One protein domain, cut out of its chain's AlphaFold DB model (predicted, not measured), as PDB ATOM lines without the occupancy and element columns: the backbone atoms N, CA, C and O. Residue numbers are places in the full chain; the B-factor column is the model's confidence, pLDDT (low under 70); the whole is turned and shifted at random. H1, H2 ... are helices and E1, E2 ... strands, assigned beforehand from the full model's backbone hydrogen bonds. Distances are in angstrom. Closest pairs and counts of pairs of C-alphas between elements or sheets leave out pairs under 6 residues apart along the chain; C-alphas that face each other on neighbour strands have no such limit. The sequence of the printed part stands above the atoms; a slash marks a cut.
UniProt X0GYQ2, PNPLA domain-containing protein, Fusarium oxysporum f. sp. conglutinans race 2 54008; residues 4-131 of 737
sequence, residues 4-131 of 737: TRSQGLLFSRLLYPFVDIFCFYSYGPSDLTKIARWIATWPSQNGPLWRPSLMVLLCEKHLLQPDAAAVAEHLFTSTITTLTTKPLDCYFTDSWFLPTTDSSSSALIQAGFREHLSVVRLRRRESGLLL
ATOM      1  N   THR A   4      18.130  27.060  35.536       60.38
ATOM      2  CA  THR A   4      19.120  26.062  35.960       60.38
ATOM      3  C   THR A   4      20.500  26.251  35.332       60.38
ATOM      4  O   THR A   4      21.514  26.034  35.998       60.38
ATOM      5  N   ARG A   5      20.568  26.682  34.065       63.09
ATOM      6  CA  ARG A   5      21.841  26.931  33.368       63.09
ATOM      7  C   ARG A   5      22.461  28.253  33.822       63.09
ATOM      8  O   ARG A   5      23.677  28.330  33.975       63.09
ATOM      9  N   SER A   6      21.628  29.257  34.089       65.56
ATOM     10  CA  SER A   6      22.026  30.548  34.661       65.56
ATOM     11  C   SER A   6      22.604  30.378  36.073       65.56
ATOM     12  O   SER A   6      23.681  30.887  36.375       65.56
ATOM     13  N   GLN A   7      21.934  29.585  36.918       70.06
ATOM     14  CA  GLN A   7      22.409  29.242  38.261       70.06
ATOM     15  C   GLN A   7      23.707  28.426  38.214       70.06
ATOM     16  O   GLN A   7      24.647  28.737  38.937       70.06
ATOM     17  N   GLY A   8      23.817  27.426  37.331       69.56
ATOM     18  CA  GLY A   8      25.053  26.646  37.186       69.56
ATOM     19  C   GLY A   8      26.272  27.511  36.842       69.56
ATOM     20  O   GLY A   8      27.354  27.305  37.392       69.56
ATOM     21  N   LEU A   9      26.094  28.534  36.001       71.44
ATOM     22  CA  LEU A   9      27.153  29.492  35.666       71.44
ATOM     23  C   LEU A   9      27.543  30.379  36.853       71.44
ATOM     24  O   LEU A   9      28.732  30.565  37.095       71.44
ATOM     25  N   LEU A  10      26.574  30.874  37.629       78.62
ATOM     26  CA  LEU A  10      26.853  31.685  38.818       78.62
ATOM     27  C   LEU A  10      27.731  30.922  39.822       78.62
ATOM     28  O   LEU A  10      28.764  31.425  40.263       78.62
ATOM     29  N   PHE A  11      27.366  29.685  40.150       80.75
ATOM     30  CA  PHE A  11      28.110  28.914  41.143       80.75
ATOM     31  C   PHE A  11      29.475  28.466  40.620       80.75
ATOM     32  O   PHE A  11      30.470  28.648  41.313       80.75
ATOM     33  N   SER A  12      29.542  27.947  39.391       76.44
ATOM     34  CA  SER A  12      30.776  27.367  38.843       76.44
ATOM     35  C   SER A  12      31.785  28.377  38.289       76.44
ATOM     36  O   SER A  12      32.971  28.059  38.198       76.44
ATOM     37  N   ARG A  13      31.348  29.577  37.884       74.19
ATOM     38  CA  ARG A  13      32.226  30.590  37.269       74.19
ATOM     39  C   ARG A  13      32.453  31.808  38.148       74.19
ATOM     40  O   ARG A  13      33.581  32.289  38.190       74.19
ATOM     41  N   LEU A  14      31.414  32.289  38.835       80.31
ATOM     42  CA  LEU A  14      31.513  33.484  39.670       80.31
ATOM     43  C   LEU A  14      31.889  33.144  41.111       80.31
ATOM     44  O   LEU A  14      32.840  33.717  41.619       80.31
ATOM     45  N   LEU A  15      31.178  32.226  41.773       85.56
ATOM     46  CA  LEU A  15      31.416  31.922  43.194       85.56
ATOM     47  C   LEU A  15      32.599  30.975  43.412       85.56
ATOM     48  O   LEU A  15      33.346  31.130  44.374       85.56
ATOM     49  N   TYR A  16      32.786  30.011  42.514       85.31
ATOM     50  CA  TYR A  16      33.791  28.952  42.625       85.31
ATOM     51  C   TYR A  16      35.214  29.425  42.995       85.31
ATOM     52  O   TYR A  16      35.813  28.821  43.885       85.31
ATOM     53  N   PRO A  17      35.766  30.511  42.412       83.94
ATOM     54  CA  PRO A  17      37.106  30.991  42.764       83.94
ATOM     55  C   PRO A  17      37.196  31.620  44.162       83.94
ATOM     56  O   PRO A  17      38.295  31.791  44.683       83.94
ATOM     57  N   PHE A  18      36.069  31.990  44.777       87.56
ATOM     58  CA  PHE A  18      36.009  32.762  46.024       87.56
ATOM     59  C   PHE A  18      35.486  31.947  47.208       87.56
ATOM     60  O   PHE A  18      35.810  32.256  48.350       87.56
ATOM     61  N   VAL A  19      34.749  30.869  46.955       88.31
ATOM     62  CA  VAL A  19      34.173  30.019  48.000       88.31
ATOM     63  C   VAL A  19      35.203  29.019  48.535       88.31
ATOM     64  O   VAL A  19      35.994  28.456  47.782       88.31
ATOM     65  N   ASP A  20      35.185  28.812  49.853       87.94
ATOM     66  CA  ASP A  20      35.951  27.757  50.525       87.94
ATOM     67  C   ASP A  20      35.186  26.423  50.498       87.94
ATOM     68  O   ASP A  20      35.726  25.391  50.099       87.94
ATOM     69  N   ILE A  21      33.910  26.450  50.901       89.44
ATOM     70  CA  ILE A  21      33.053  25.266  51.023       89.44
ATOM     71  C   ILE A  21      31.698  25.549  50.375       89.44
ATOM     72  O   ILE A  21      31.015  26.501  50.755       89.44
ATOM     73  N   PHE A  22      31.280  24.697  49.440       90.19
ATOM     74  CA  PHE A  22      29.889  24.647  48.999       90.19
ATOM     75  C   PHE A  22      29.108  23.693  49.895       90.19
ATOM     76  O   PHE A  22      29.420  22.506  49.954       90.19
ATOM     77  N   CYS A  23      28.094  24.213  50.587       89.25
ATOM     78  CA  CYS A  23      27.239  23.431  51.471       89.25
ATOM     79  C   CYS A  23      25.844  23.257  50.866       89.25
ATOM     80  O   CYS A  23      25.178  24.248  50.563       89.25
ATOM     81  N   PHE A  24      25.381  22.013  50.742       89.62
ATOM     82  CA  PHE A  24      24.040  21.686  50.254       89.62
ATOM     83  C   PHE A  24      23.277  20.824  51.259       89.62
ATOM     84  O   PHE A  24      23.851  19.941  51.886       89.62
ATOM     85  N   TYR A  25      21.969  21.048  51.371       88.81
ATOM     86  CA  TYR A  25      21.068  20.193  52.144       88.81
ATOM     87  C   TYR A  25      20.418  19.152  51.233       88.81
ATOM     88  O   TYR A  25      19.991  19.470  50.122       88.81
ATOM     89  N   SER A  26      20.317  17.914  51.711       89.81
ATOM     90  CA  SER A  26      19.614  16.829  51.030       89.81
ATOM     91  C   SER A  26      18.654  16.142  51.996       89.81
ATOM     92  O   SER A  26      19.091  15.609  53.011       89.81
ATOM     93  N   TYR A  27      17.360  16.121  51.667       88.56
ATOM     94  CA  TYR A  27      16.305  15.496  52.485       88.56
ATOM     95  C   TYR A  27      15.963  14.066  52.023       88.56
ATOM     96  O   TYR A  27      15.158  13.358  52.629       88.56
ATOM     97  N   GLY A  28      16.589  13.606  50.935       87.06
ATOM     98  CA  GLY A  28      16.509  12.225  50.469       87.06
ATOM     99  C   GLY A  28      17.322  11.958  49.192       87.06
ATOM    100  O   GLY A  28      17.860  12.889  48.583       87.06
ATOM    101  N   PRO A  29      17.392  10.694  48.728       85.88
ATOM    102  CA  PRO A  29      18.226  10.291  47.583       85.88
ATOM    103  C   PRO A  29      17.907  11.020  46.267       85.88
ATOM    104  O   PRO A  29      18.793  11.261  45.444       85.88
ATOM    105  N   SER A  30      16.644  11.416  46.066       87.31
ATOM    106  CA  SER A  30      16.224  12.183  44.885       87.31
ATOM    107  C   SER A  30      16.903  13.552  44.826       87.31
ATOM    108  O   SER A  30      17.409  13.941  43.774       87.31
ATOM    109  N   ASP A  31      16.971  14.262  45.954       88.38
ATOM    110  CA  ASP A  31      17.593  15.585  46.018       88.38
ATOM    111  C   ASP A  31      19.103  15.488  45.856       88.38
ATOM    112  O   ASP A  31      19.696  16.276  45.123       88.38
ATOM    113  N   LEU A  32      19.708  14.453  46.443       89.56
ATOM    114  CA  LEU A  32      21.120  14.145  46.252       89.56
ATOM    115  C   LEU A  32      21.466  13.967  44.762       89.56
ATOM    116  O   LEU A  32      22.415  14.565  44.258       89.56
ATOM    117  N   THR A  33      20.629  13.224  44.031       89.31
ATOM    118  CA  THR A  33      20.785  13.007  42.585       89.31
ATOM    119  C   THR A  33      20.585  14.301  41.784       89.31
ATOM    120  O   THR A  33      21.270  14.524  40.785       89.31
ATOM    121  N   LYS A  34      19.660  15.182  42.197       90.06
ATOM    122  CA  LYS A  34      19.463  16.497  41.556       90.06
ATOM    123  C   LYS A  34      20.690  17.390  41.729       90.06
ATOM    124  O   LYS A  34      21.129  17.980  40.746       90.06
ATOM    125  N   ILE A  35      21.249  17.458  42.941       90.06
ATOM    126  CA  ILE A  35      22.467  18.232  43.226       90.06
ATOM    127  C   ILE A  35      23.625  17.689  42.382       90.06
ATOM    128  O   ILE A  35      24.271  18.457  41.675       90.06
ATOM    129  N   ALA A  36      23.825  16.367  42.373       90.19
ATOM    130  CA  ALA A  36      24.855  15.712  41.567       90.19
ATOM    131  C   ALA A  36      24.711  16.023  40.064       90.19
ATOM    132  O   ALA A  36      25.681  16.411  39.417       90.19
ATOM    133  N   ARG A  37      23.492  15.936  39.508       89.31
ATOM    134  CA  ARG A  37      23.205  16.319  38.111       89.31
ATOM    135  C   ARG A  37      23.502  17.783  37.827       89.31
ATOM    136  O   ARG A  37      23.979  18.103  36.746       89.31
ATOM    137  N   TRP A  38      23.189  18.672  38.763       88.50
ATOM    138  CA  TRP A  38      23.436  20.095  38.587       88.50
ATOM    139  C   TRP A  38      24.933  20.418  38.623       88.50
ATOM    140  O   TRP A  38      25.409  21.114  37.732       88.50
ATOM    141  N   ILE A  39      25.695  19.842  39.557       88.31
ATOM    142  CA  ILE A  39      27.162  19.960  39.581       88.31
ATOM    143  C   ILE A  39      27.781  19.338  38.327       88.31
ATOM    144  O   ILE A  39      28.715  19.901  37.772       88.31
ATOM    145  N   ALA A  40      27.230  18.241  37.808       87.50
ATOM    146  CA  ALA A  40      27.674  17.651  36.545       87.50
ATOM    147  C   ALA A  40      27.526  18.598  35.333       87.50
ATOM    148  O   ALA A  40      28.174  18.390  34.311       87.50
ATOM    149  N   THR A  41      26.704  19.654  35.427       83.88
ATOM    150  CA  THR A  41      26.648  20.712  34.399       83.88
ATOM    151  C   THR A  41      27.784  21.728  34.514       83.88
ATOM    152  O   THR A  41      27.958  22.559  33.619       83.88
ATOM    153  N   TRP A  42      28.539  21.701  35.613       83.12
ATOM    154  CA  TRP A  42      29.641  22.617  35.833       83.12
ATOM    155  C   TRP A  42      30.806  22.233  34.912       83.12
ATOM    156  O   TRP A  42      31.062  21.058  34.654       83.12
ATOM    157  N   PRO A  43      31.542  23.216  34.389       72.81
ATOM    158  CA  PRO A  43      32.729  22.957  33.599       72.81
ATOM    159  C   PRO A  43      33.816  22.367  34.497       72.81
ATOM    160  O   PRO A  43      34.344  23.042  35.377       72.81
ATOM    161  N   SER A  44      34.171  21.111  34.243       66.19
ATOM    162  CA  SER A  44      35.314  20.450  34.874       66.19
ATOM    163  C   SER A  44      36.601  21.247  34.631       66.19
ATOM    164  O   SER A  44      36.906  21.580  33.479       66.19
ATOM    165  N   GLN A  45      37.362  21.530  35.684       61.91
ATOM    166  CA  GLN A  45      38.617  22.270  35.579       61.91
ATOM    167  C   GLN A  45      39.739  21.305  35.167       61.91
ATOM    168  O   GLN A  45      40.102  20.406  35.919       61.91
ATOM    169  N   ASN A  46      40.297  21.479  33.968       49.84
ATOM    170  CA  ASN A  46      41.550  20.832  33.581       49.84
ATOM    171  C   ASN A  46      42.693  21.808  33.902       49.84
ATOM    172  O   ASN A  46      43.072  22.608  33.050       49.84
ATOM    173  N   GLY A  47      43.212  21.796  35.131       51.06
ATOM    174  CA  GLY A  47      44.364  22.624  35.501       51.06
ATOM    175  C   GLY A  47      44.500  22.884  37.004       51.06
ATOM    176  O   GLY A  47      43.602  22.537  37.766       51.06
ATOM    177  N   PRO A  48      45.607  23.516  37.438       48.78
ATOM    178  CA  PRO A  48      45.930  23.777  38.844       48.78
ATOM    179  C   PRO A  48      45.146  24.963  39.444       48.78
ATOM    180  O   PRO A  48      45.645  25.655  40.326       48.78
ATOM    181  N   LEU A  49      43.921  25.230  38.974       62.69
ATOM    182  CA  LEU A  49      43.056  26.226  39.608       62.69
ATOM    183  C   LEU A  49      42.489  25.659  40.916       62.69
ATOM    184  O   LEU A  49      42.114  24.491  40.990       62.69
ATOM    185  N   TRP A  50      42.407  26.514  41.935       76.38
ATOM    186  CA  TRP A  50      41.753  26.237  43.214       76.38
ATOM    187  C   TRP A  50      40.427  25.489  43.051       76.38
ATOM    188  O   TRP A  50      39.570  25.916  42.277       76.38
ATOM    189  N   ARG A  51      40.255  24.408  43.822       84.12
ATOM    190  CA  ARG A  51      38.998  23.660  43.928       84.12
ATOM    191  C   ARG A  51      38.478  23.776  45.367       84.12
ATOM    192  O   ARG A  51      39.189  23.350  46.283       84.12
ATOM    193  N   PRO A  52      37.265  24.308  45.585       87.81
ATOM    194  CA  PRO A  52      36.648  24.335  46.902       87.81
ATOM    195  C   PRO A  52      36.350  22.916  47.389       87.81
ATOM    196  O   PRO A  52      36.471  21.941  46.642       87.81
ATOM    197  N   SER A  53      35.930  22.800  48.642       90.25
ATOM    198  CA  SER A  53      35.395  21.545  49.164       90.25
ATOM    199  C   SER A  53      33.871  21.502  49.080       90.25
ATOM    200  O   SER A  53      33.193  22.533  49.063       90.25
ATOM    201  N   LEU A  54      33.333  20.289  49.039       91.38
ATOM    202  CA  LEU A  54      31.905  20.011  49.049       91.38
ATOM    203  C   LEU A  54      31.483  19.508  50.431       91.38
ATOM    204  O   LEU A  54      32.101  18.606  50.986       91.38
ATOM    205  N   MET A  55      30.395  20.051  50.962       90.00
ATOM    206  CA  MET A  55      29.735  19.543  52.158       90.00
ATOM    207  C   MET A  55      28.260  19.292  51.849       90.00
ATOM    208  O   MET A  55      27.555  20.179  51.367       90.00
ATOM    209  N   VAL A  56      27.782  18.079  52.112       89.81
ATOM    210  CA  VAL A  56      26.375  17.712  51.934       89.81
ATOM    211  C   VAL A  56      25.801  17.291  53.278       89.81
ATOM    212  O   VAL A  56      26.233  16.306  53.874       89.81
ATOM    213  N   LEU A  57      24.819  18.051  53.754       87.81
ATOM    214  CA  LEU A  57      24.100  17.787  54.994       87.81
ATOM    215  C   LEU A  57      22.912  16.864  54.700       87.81
ATOM    216  O   LEU A  57      21.993  17.229  53.960       87.81
ATOM    217  N   LEU A  58      22.953  15.654  55.255       88.00
ATOM    218  CA  LEU A  58      21.970  14.594  55.039       88.00
ATOM    219  C   LEU A  58      20.888  14.652  56.120       88.00
ATOM    220  O   LEU A  58      21.174  14.452  57.301       88.00
ATOM    221  N   CYS A  59      19.650  14.903  55.703       85.19
ATOM    222  CA  CYS A  59      18.491  15.088  56.576       85.19
ATOM    223  C   CYS A  59      17.442  13.985  56.350       85.19
ATOM    224  O   CYS A  59      17.458  13.284  55.332       85.19
ATOM    225  N   GLU A  60      16.499  13.867  57.289       84.38
ATOM    226  CA  GLU A  60      15.284  13.045  57.192       84.38
ATOM    227  C   GLU A  60      15.515  11.613  56.668       84.38
ATOM    228  O   GLU A  60      16.008  10.743  57.387       84.38
ATOM    229  N   LYS A  61      15.143  11.354  55.405       77.44
ATOM    230  CA  LYS A  61      15.051  10.018  54.802       77.44
ATOM    231  C   LYS A  61      16.404   9.333  54.681       77.44
ATOM    232  O   LYS A  61      16.445   8.109  54.604       77.44
ATOM    233  N   HIS A  62      17.495  10.098  54.677       79.62
ATOM    234  CA  HIS A  62      18.847   9.544  54.693       79.62
ATOM    235  C   HIS A  62      19.184   8.885  56.033       79.62
ATOM    236  O   HIS A  62      19.860   7.866  56.048       79.62
ATOM    237  N   LEU A  63      18.658   9.402  57.151       76.62
ATOM    238  CA  LEU A  63      18.935   8.892  58.503       76.62
ATOM    239  C   LEU A  63      18.304   7.517  58.774       76.62
ATOM    240  O   LEU A  63      18.645   6.864  59.756       76.62
ATOM    241  N   LEU A  64      17.379   7.081  57.913       77.62
ATOM    242  CA  LEU A  64      16.741   5.767  57.991       77.62
ATOM    243  C   LEU A  64      17.650   4.641  57.472       77.62
ATOM    244  O   LEU A  64      17.323   3.470  57.660       77.62
ATOM    245  N   GLN A  65      18.758   4.975  56.802       74.31
ATOM    246  CA  GLN A  65      19.707   3.995  56.283       74.31
ATOM    247  C   GLN A  65      20.905   3.813  57.225       74.31
ATOM    248  O   GLN A  65      21.467   4.803  57.705       74.31
ATOM    249  N   PRO A  66      21.348   2.564  57.469       73.94
ATOM    250  CA  PRO A  66      22.640   2.323  58.097       73.94
ATOM    251  C   PRO A  66      23.749   2.853  57.178       73.94
ATOM    252  O   PRO A  66      23.705   2.640  55.969       73.94
ATOM    253  N   ASP A  67      24.725   3.553  57.758       83.56
ATOM    254  CA  ASP A  67      25.854   4.160  57.036       83.56
ATOM    255  C   ASP A  67      25.451   5.171  55.937       83.56
ATOM    256  O   ASP A  67      25.960   5.186  54.814       83.56
ATOM    257  N   ALA A  68      24.498   6.049  56.275       82.25
ATOM    258  CA  ALA A  68      23.930   7.056  55.377       82.25
ATOM    259  C   ALA A  68      24.975   7.914  54.633       82.25
ATOM    260  O   ALA A  68      24.740   8.309  53.492       82.25
ATOM    261  N   ALA A  69      26.121   8.199  55.260       85.50
ATOM    262  CA  ALA A  69      27.195   8.989  54.660       85.50
ATOM    263  C   ALA A  69      27.857   8.258  53.480       85.50
ATOM    264  O   ALA A  69      27.909   8.817  52.384       85.50
ATOM    265  N   ALA A  70      28.284   7.004  53.671       87.56
ATOM    266  CA  ALA A  70      28.931   6.216  52.622       87.56
ATOM    267  C   ALA A  70      27.975   5.919  51.456       87.56
ATOM    268  O   ALA A  70      28.355   6.007  50.285       87.56
ATOM    269  N   VAL A  71      26.703   5.625  51.759       88.75
ATOM    270  CA  VAL A  71      25.681   5.390  50.728       88.75
ATOM    271  C   VAL A  71      25.422   6.657  49.908       88.75
ATOM    272  O   VAL A  71      25.346   6.593  48.675       88.75
ATOM    273  N   ALA A  72      25.320   7.816  50.567       89.19
ATOM    274  CA  ALA A  72      25.145   9.094  49.889       89.19
ATOM    275  C   ALA A  72      26.358   9.442  49.016       89.19
ATOM    276  O   ALA A  72      26.185   9.804  47.851       89.19
ATOM    277  N   GLU A  73      27.575   9.284  49.532       91.56
ATOM    278  CA  GLU A  73      28.806   9.544  48.785       91.56
ATOM    279  C   GLU A  73      28.903   8.681  47.523       91.56
ATOM    280  O   GLU A  73      29.162   9.199  46.428       91.56
ATOM    281  N   HIS A  74      28.623   7.380  47.641       90.75
ATOM    282  CA  HIS A  74      28.630   6.466  46.503       90.75
ATOM    283  C   HIS A  74      27.568   6.850  45.460       90.75
ATOM    284  O   HIS A  74      27.856   6.906  44.260       90.75
ATOM    285  N   LEU A  75      26.337   7.157  45.888       90.56
ATOM    286  CA  LEU A  75      25.261   7.594  44.989       90.56
ATOM    287  C   LEU A  75      25.599   8.920  44.284       90.56
ATOM    288  O   LEU A  75      25.355   9.074  43.085       90.56
ATOM    289  N   PHE A  76      26.179   9.874  45.007       92.69
ATOM    290  CA  PHE A  76      26.557  11.179  44.473       92.69
ATOM    291  C   PHE A  76      27.681  11.061  43.438       92.69
ATOM    292  O   PHE A  76      27.565  11.564  42.315       92.69
ATOM    293  N   THR A  77      28.742  10.334  43.792       91.50
ATOM    294  CA  THR A  77      29.935  10.153  42.957       91.50
ATOM    295  C   THR A  77      29.627   9.333  41.709       91.50
ATOM    296  O   THR A  77      30.038   9.713  40.609       91.50
ATOM    297  N   SER A  78      28.851   8.250  41.843       91.75
ATOM    298  CA  SER A  78      28.400   7.444  40.697       91.75
ATOM    299  C   SER A  78      27.575   8.282  39.725       91.75
ATOM    300  O   SER A  78      27.866   8.284  38.533       91.75
ATOM    301  N   THR A  79      26.636   9.091  40.226       91.56
ATOM    302  CA  THR A  79      25.814   9.973  39.385       91.56
ATOM    303  C   THR A  79      26.669  10.951  38.570       91.56
ATOM    304  O   THR A  79      26.468  11.071  37.361       91.56
ATOM    305  N   ILE A  80      27.638  11.633  39.192       90.25
ATOM    306  CA  ILE A  80      28.529  12.574  38.483       90.25
ATOM    307  C   ILE A  80      29.398  11.848  37.455       90.25
ATOM    308  O   ILE A  80      29.519  12.307  36.315       90.25
ATOM    309  N   THR A  81      29.962  10.702  37.833       90.38
ATOM    310  CA  THR A  81      30.854   9.927  36.963       90.38
ATOM    311  C   THR A  81      30.103   9.396  35.742       90.38
ATOM    312  O   THR A  81      30.596   9.511  34.622       90.38
ATOM    313  N   THR A  82      28.875   8.897  35.916       91.50
ATOM    314  CA  THR A  82      28.025   8.430  34.810       91.50
ATOM    315  C   THR A  82      27.652   9.559  33.848       91.50
ATOM    316  O   THR A  82      27.585   9.333  32.644       91.50
ATOM    317  N   LEU A  83      27.418  10.773  34.352       89.06
ATOM    318  CA  LEU A  83      26.985  11.904  33.523       89.06
ATOM    319  C   LEU A  83      28.132  12.614  32.802       89.06
ATOM    320  O   LEU A  83      27.920  13.150  31.717       89.06
ATOM    321  N   THR A  84      29.319  12.665  33.408       87.00
ATOM    322  CA  THR A  84      30.418  13.527  32.935       87.00
ATOM    323  C   THR A  84      31.661  12.775  32.493       87.00
ATOM    324  O   THR A  84      32.588  13.420  32.014       87.00
ATOM    325  N   THR A  85      31.701  11.453  32.705       86.56
ATOM    326  CA  THR A  85      32.890  10.587  32.586       86.56
ATOM    327  C   THR A  85      34.096  11.038  33.418       86.56
ATOM    328  O   THR A  85      35.191  10.498  33.263       86.56
ATOM    329  N   LYS A  86      33.900  11.996  34.337       85.56
ATOM    330  CA  LYS A  86      34.930  12.541  35.220       85.56
ATOM    331  C   LYS A  86      34.626  12.233  36.690       85.56
ATOM    332  O   LYS A  86      33.464  12.319  37.091       85.56
ATOM    333  N   PRO A  87      35.654  11.908  37.488       88.62
ATOM    334  CA  PRO A  87      35.506  11.715  38.926       88.62
ATOM    335  C   PRO A  87      35.158  13.019  39.670       88.62
ATOM    336  O   PRO A  87      35.344  14.125  39.156       88.62
ATOM    337  N   LEU A  88      34.619  12.887  40.890       87.19
ATOM    338  CA  LEU A  88      34.189  14.014  41.736       87.19
ATOM    339  C   LEU A  88      35.347  14.954  42.106       87.19
ATOM    340  O   LEU A  88      35.155  16.169  42.199       87.19
ATOM    341  N   ASP A  89      36.549  14.406  42.253       86.75
ATOM    342  CA  ASP A  89      37.773  15.157  42.531       86.75
ATOM    343  C   ASP A  89      38.114  16.172  41.420       86.75
ATOM    344  O   ASP A  89      38.766  17.182  41.674       86.75
ATOM    345  N   CYS A  90      37.601  16.011  40.195       85.31
ATOM    346  CA  CYS A  90      37.715  17.021  39.138       85.31
ATOM    347  C   CYS A  90      36.963  18.325  39.467       85.31
ATOM    348  O   CYS A  90      37.209  19.345  38.820       85.31
ATOM    349  N   TYR A  91      36.052  18.298  40.446       85.06
ATOM    350  CA  TYR A  91      35.207  19.428  40.843       85.06
ATOM    351  C   TYR A  91      35.485  19.935  42.255       85.06
ATOM    352  O   TYR A  91      35.312  21.126  42.497       85.06
ATOM    353  N   PHE A  92      35.899  19.078  43.186       88.19
ATOM    354  CA  PHE A  92      36.151  19.467  44.573       88.19
ATOM    355  C   PHE A  92      37.420  18.812  45.090       88.19
ATOM    356  O   PHE A  92      37.774  17.723  44.655       88.19
ATOM    357  N   THR A  93      38.112  19.477  46.013       86.88
ATOM    358  CA  THR A  93      39.305  18.873  46.623       86.88
ATOM    359  C   THR A  93      38.914  17.752  47.582       86.88
ATOM    360  O   THR A  93      39.466  16.665  47.485       86.88
ATOM    361  N   ASP A  94      37.920  18.005  48.439       87.44
ATOM    362  CA  ASP A  94      37.325  16.991  49.312       87.44
ATOM    363  C   ASP A  94      35.801  17.085  49.275       87.44
ATOM    364  O   ASP A  94      35.235  18.149  48.993       87.44
ATOM    365  N   SER A  95      35.149  15.987  49.642       90.06
ATOM    366  CA  SER A  95      33.708  15.904  49.839       90.06
ATOM    367  C   SER A  95      33.382  15.295  51.196       90.06
ATOM    368  O   SER A  95      33.907  14.242  51.541       90.06
ATOM    369  N   TRP A  96      32.483  15.934  51.942       88.31
ATOM    370  CA  TRP A  96      32.017  15.454  53.243       88.31
ATOM    371  C   TRP A  96      30.501  15.298  53.253       88.31
ATOM    372  O   TRP A  96      29.771  16.237  52.929       88.31
ATOM    373  N   PHE A  97      30.029  14.125  53.665       89.12
ATOM    374  CA  PHE A  97      28.610  13.801  53.787       89.12
ATOM    375  C   PHE A  97      28.278  13.623  55.270       89.12
ATOM    376  O   PHE A  97      28.735  12.673  55.902       89.12
ATOM    377  N   LEU A  98      27.527  14.566  55.842       85.38
ATOM    378  CA  LEU A  98      27.303  14.650  57.288       85.38
ATOM    379  C   LEU A  98      25.815  14.450  57.625       85.38
ATOM    380  O   LEU A  98      24.988  15.259  57.196       85.38
ATOM    381  N   PRO A  99      25.451  13.415  58.404       83.75
ATOM    382  CA  PRO A  99      24.102  13.249  58.944       83.75
ATOM    383  C   PRO A  99      23.740  14.376  59.922       83.75
ATOM    384  O   PRO A  99      24.529  14.692  60.813       83.75
ATOM    385  N   THR A 100      22.548  14.969  59.799       75.62
ATOM    386  CA  THR A 100      22.075  16.032  60.705       75.62
ATOM    387  C   THR A 100      20.607  15.864  61.110       75.62
ATOM    388  O   THR A 100      19.772  15.481  60.296       75.62
ATOM    389  N   THR A 101      20.282  16.171  62.374       69.19
ATOM    390  CA  THR A 101      18.913  16.182  62.927       69.19
ATOM    391  C   THR A 101      18.422  17.622  63.136       69.19
ATOM    392  O   THR A 101      19.178  18.473  63.602       69.19
ATOM    393  N   ASP A 102      17.162  17.915  62.801       60.78
ATOM    394  CA  ASP A 102      16.646  19.285  62.585       60.78
ATOM    395  C   ASP A 102      16.556  20.216  63.817       60.78
ATOM    396  O   ASP A 102      16.202  21.384  63.662       60.78
ATOM    397  N   SER A 103      16.869  19.777  65.044       51.56
ATOM    398  CA  SER A 103      16.537  20.571  66.250       51.56
ATOM    399  C   SER A 103      17.600  20.683  67.353       51.56
ATOM    400  O   SER A 103      17.409  21.461  68.284       51.56
ATOM    401  N   SER A 104      18.746  19.994  67.271       48.69
ATOM    402  CA  SER A 104      19.803  20.031  68.318       48.69
ATOM    403  C   SER A 104      21.240  20.163  67.783       48.69
ATOM    404  O   SER A 104      22.210  20.157  68.539       48.69
ATOM    405  N   SER A 105      21.395  20.341  66.472       54.72
ATOM    406  CA  SER A 105      22.635  20.111  65.719       54.72
ATOM    407  C   SER A 105      23.457  21.362  65.396       54.72
ATOM    408  O   SER A 105      24.546  21.234  64.841       54.72
ATOM    409  N   SER A 106      23.021  22.571  65.778       60.59
ATOM    410  CA  SER A 106      23.754  23.811  65.458       60.59
ATOM    411  C   SER A 106      25.213  23.771  65.938       60.59
ATOM    412  O   SER A 106      26.111  24.152  65.193       60.59
ATOM    413  N   ALA A 107      25.475  23.230  67.133       62.25
ATOM    414  CA  ALA A 107      26.827  23.128  67.684       62.25
ATOM    415  C   ALA A 107      27.704  22.086  66.964       62.25
ATOM    416  O   ALA A 107      28.876  22.354  66.717       62.25
ATOM    417  N   LEU A 108      27.146  20.927  66.592       63.00
ATOM    418  CA  LEU A 108      27.859  19.869  65.859       63.00
ATOM    419  C   LEU A 108      28.150  20.281  64.413       63.00
ATOM    420  O   LEU A 108      29.273  20.110  63.942       63.00
ATOM    421  N   ILE A 109      27.176  20.902  63.742       67.00
ATOM    422  CA  ILE A 109      27.363  21.495  62.415       67.00
ATOM    423  C   ILE A 109      28.425  22.595  62.505       67.00
ATOM    424  O   ILE A 109      29.361  22.591  61.718       67.00
ATOM    425  N   GLN A 110      28.357  23.495  63.491       71.31
ATOM    426  CA  GLN A 110      29.373  24.538  63.672       71.31
ATOM    427  C   GLN A 110      30.767  23.976  63.977       71.31
ATOM    428  O   GLN A 110      31.749  24.520  63.474       71.31
ATOM    429  N   ALA A 111      30.876  22.921  64.786       71.06
ATOM    430  CA  ALA A 111      32.146  22.267  65.088       71.06
ATOM    431  C   ALA A 111      32.744  21.623  63.828       71.06
ATOM    432  O   ALA A 111      33.888  21.920  63.484       71.06
ATOM    433  N   GLY A 112      31.936  20.859  63.084       70.12
ATOM    434  CA  GLY A 112      32.330  20.281  61.800       70.12
ATOM    435  C   GLY A 112      32.706  21.354  60.777       70.12
ATOM    436  O   GLY A 112      33.739  21.243  60.125       70.12
ATOM    437  N   PHE A 113      31.946  22.447  60.676       78.69
ATOM    438  CA  PHE A 113      32.301  23.574  59.815       78.69
ATOM    439  C   PHE A 113      33.637  24.196  60.213       78.69
ATOM    440  O   PHE A 113      34.441  24.467  59.332       78.69
ATOM    441  N   ARG A 114      33.905  24.422  61.506       79.69
ATOM    442  CA  ARG A 114      35.178  25.014  61.954       79.69
ATOM    443  C   ARG A 114      36.370  24.126  61.620       79.69
ATOM    444  O   ARG A 114      37.372  24.644  61.132       79.69
ATOM    445  N   GLU A 115      36.254  22.826  61.865       81.12
ATOM    446  CA  GLU A 115      37.311  21.861  61.570       81.12
ATOM    447  C   GLU A 115      37.614  21.831  60.067       81.12
ATOM    448  O   GLU A 115      38.727  22.161  59.653       81.12
ATOM    449  N   HIS A 116      36.606  21.576  59.233       82.44
ATOM    450  CA  HIS A 116      36.788  21.492  57.786       82.44
ATOM    451  C   HIS A 116      37.199  22.834  57.166       82.44
ATOM    452  O   HIS A 116      38.090  22.883  56.315       82.44
ATOM    453  N   LEU A 117      36.625  23.952  57.626       86.19
ATOM    454  CA  LEU A 117      37.012  25.288  57.170       86.19
ATOM    455  C   LEU A 117      38.474  25.590  57.505       86.19
ATOM    456  O   LEU A 117      39.159  26.207  56.692       86.19
ATOM    457  N   SER A 118      38.974  25.156  58.666       86.50
ATOM    458  CA  SER A 118      40.379  25.361  59.029       86.50
ATOM    459  C   SER A 118      41.331  24.662  58.051       86.50
ATOM    460  O   SER A 118      42.286  25.287  57.587       86.50
ATOM    461  N   VAL A 119      41.009  23.429  57.640       88.12
ATOM    462  CA  VAL A 119      41.782  22.645  56.662       88.12
ATOM    463  C   VAL A 119      41.732  23.283  55.272       88.12
ATOM    464  O   VAL A 119      42.761  23.457  54.615       88.12
ATOM    465  N   VAL A 120      40.543  23.688  54.816       88.31
ATOM    466  CA  VAL A 120      40.365  24.350  53.513       88.31
ATOM    467  C   VAL A 120      41.120  25.676  53.469       88.31
ATOM    468  O   VAL A 120      41.874  25.918  52.528       88.31
ATOM    469  N   ARG A 121      40.990  26.514  54.504       88.69
ATOM    470  CA  ARG A 121      41.684  27.808  54.567       88.69
ATOM    471  C   ARG A 121      43.195  27.655  54.690       88.69
ATOM    472  O   ARG A 121      43.912  28.489  54.136       88.69
ATOM    473  N   LEU A 122      43.686  26.615  55.370       89.31
ATOM    474  CA  LEU A 122      45.115  26.300  55.417       89.31
ATOM    475  C   LEU A 122      45.650  25.993  54.015       89.31
ATOM    476  O   LEU A 122      46.585  26.654  53.574       89.31
ATOM    477  N   ARG A 123      44.998  25.098  53.266       87.06
ATOM    478  CA  ARG A 123      45.391  24.805  51.875       87.06
ATOM    479  C   ARG A 123      45.300  26.032  50.983       87.06
ATOM    480  O   ARG A 123      46.213  26.315  50.217       87.06
ATOM    481  N   ARG A 124      44.233  26.818  51.125       88.00
ATOM    482  CA  ARG A 124      44.062  28.063  50.370       88.00
ATOM    483  C   ARG A 124      45.192  29.054  50.645       88.00
ATOM    484  O   ARG A 124      45.647  29.743  49.733       88.00
ATOM    485  N   ARG A 125      45.675  29.112  51.890       89.12
ATOM    486  CA  ARG A 125      46.853  29.895  52.280       89.12
ATOM    487  C   ARG A 125      48.130  29.337  51.653       89.12
ATOM    488  O   ARG A 125      48.912  30.118  51.123       89.12
ATOM    489  N   GLU A 126      48.335  28.024  51.683       86.19
ATOM    490  CA  GLU A 126      49.503  27.364  51.078       86.19
ATOM    491  C   GLU A 126      49.562  27.553  49.555       86.19
ATOM    492  O   GLU A 126      50.636  27.796  49.006       86.19
ATOM    493  N   SER A 127      48.407  27.549  48.885       84.25
ATOM    494  CA  SER A 127      48.274  27.875  47.461       84.25
ATOM    495  C   SER A 127      48.375  29.376  47.156       84.25
ATOM    496  O   SER A 127      48.343  29.755  45.991       84.25
ATOM    497  N   GLY A 128      48.484  30.247  48.165       88.12
ATOM    498  CA  GLY A 128      48.545  31.697  47.958       88.12
ATOM    499  C   GLY A 128      47.242  32.284  47.407       88.12
ATOM    500  O   GLY A 128      47.274  33.235  46.637       88.12
ATOM    501  N   LEU A 129      46.086  31.722  47.770       88.94
ATOM    502  CA  LEU A 129      44.755  32.141  47.301       88.94
ATOM    503  C   LEU A 129      43.814  32.538  48.444       88.94
ATOM    504  O   LEU A 129      42.622  32.766  48.221       88.94
ATOM    505  N   LEU A 130      44.321  32.598  49.680       90.81
ATOM    506  CA  LEU A 130      43.579  33.123  50.824       90.81
ATOM    507  C   LEU A 130      43.625  34.654  50.769       90.81
ATOM    508  O   LEU A 130      44.541  35.273  51.304       90.81
ATOM    509  N   LEU A 131      42.658  35.231  50.062       91.19
ATOM    510  CA  LEU A 131      42.564  36.663  49.797       91.19
ATOM    511  C   LEU A 131      42.204  37.453  51.064       91.19
ATOM    512  O   LEU A 131      41.470  36.972  51.933       91.19
TER     513      LEU A 131
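Overview. This is residues 4 to 131 of the 737 residues of the protein "PNPLA domain-containing protein" of Fusarium oxysporum f. sp. conglutinans race 2 54008 (UniProt X0GYQ2). A small sheet of three parallel strands makes the middle layer, with H2 and H4 side by side over one face and the long H5 laid along the other. H1 sits off the sheet beside the far end of H2, and the short H3 lies at one end of the sheet. The printed part has 128 residues, with named elements in the order H1 E1 H2 E2 H3 H4 E3 H5; the sheet runs E1 E2 E3 and the class is mixed, helices and strands. The whole is compact, with a radius of gyration of the C-alphas of 14.7 A and spans of 40 by 33 by 24 A.

Arrangement. Start at H1, residues 4 to 15, not on the sheet; with residues 4 to 8 alone it only just touches H2, residues 29 to 39, in 3 pairs of C-alphas within 8 A, the closest Gly 8 and Trp 38 at 6.9 A. Next look at E1, residues 21 to 26, parallel to E2, residues 53 to 58, at 21 degrees; N 22 and O 53 are within hydrogen-bond range at 2.9 A. E2 is parallel to E3, residues 95 to 99, at 20 degrees, with N 56 and O 96 2.8 A apart. H2 is on the sheet, only just over E1 with 3 C-alphas. H3, residues 60 to 64, only grazes the sheet with residues 60 to 63. H4, residues 68 to 84, touches H2 at a steep tilt of 41 degrees, the closest C-alphas being those of Ala 36 and Phe 76, 5.6 A apart. On the same face as H2, H4 is over E3 at a height of 9.8 A over the sheet. H5, residues 106 to 126, is on the opposite face, over E2 and along it at 6 degrees on the local plane; its height over the sheet is 9.3 A. Two strand-helix-strand units, parallel neighbour strands with helices between, have right-handed crossovers: E1, H2, E2 and E2, H3 H4, E3. Every O i to N i+4 pair is within hydrogen-bond range in H2, H4 and H5; H1 has 7 of 8, and H3 0 of 1 beside 1 of 2 O i to N i+3 pairs.

Along the chain. Find C-alpha 4 at (19.120, 26.062, 35.960), where H1 begins. H4 runs 24.2 A from C-alpha 68 at (23.930, 7.056, 55.377). H5 runs 29.7 A to C-alpha 126 at (49.503, 27.364, 51.078).

Size, cuts and confidence. The C-alphas of Leu 64 and Gly 128 are the two farthest apart, at 42.2 A. The printed part has no cut. The link H2 to E2, residues 40 to 52, is long. Mean pLDDT of the printed part is 81.7, and residues 4 to 6, 8, 44 to 49 and 101 to 109 are under 70.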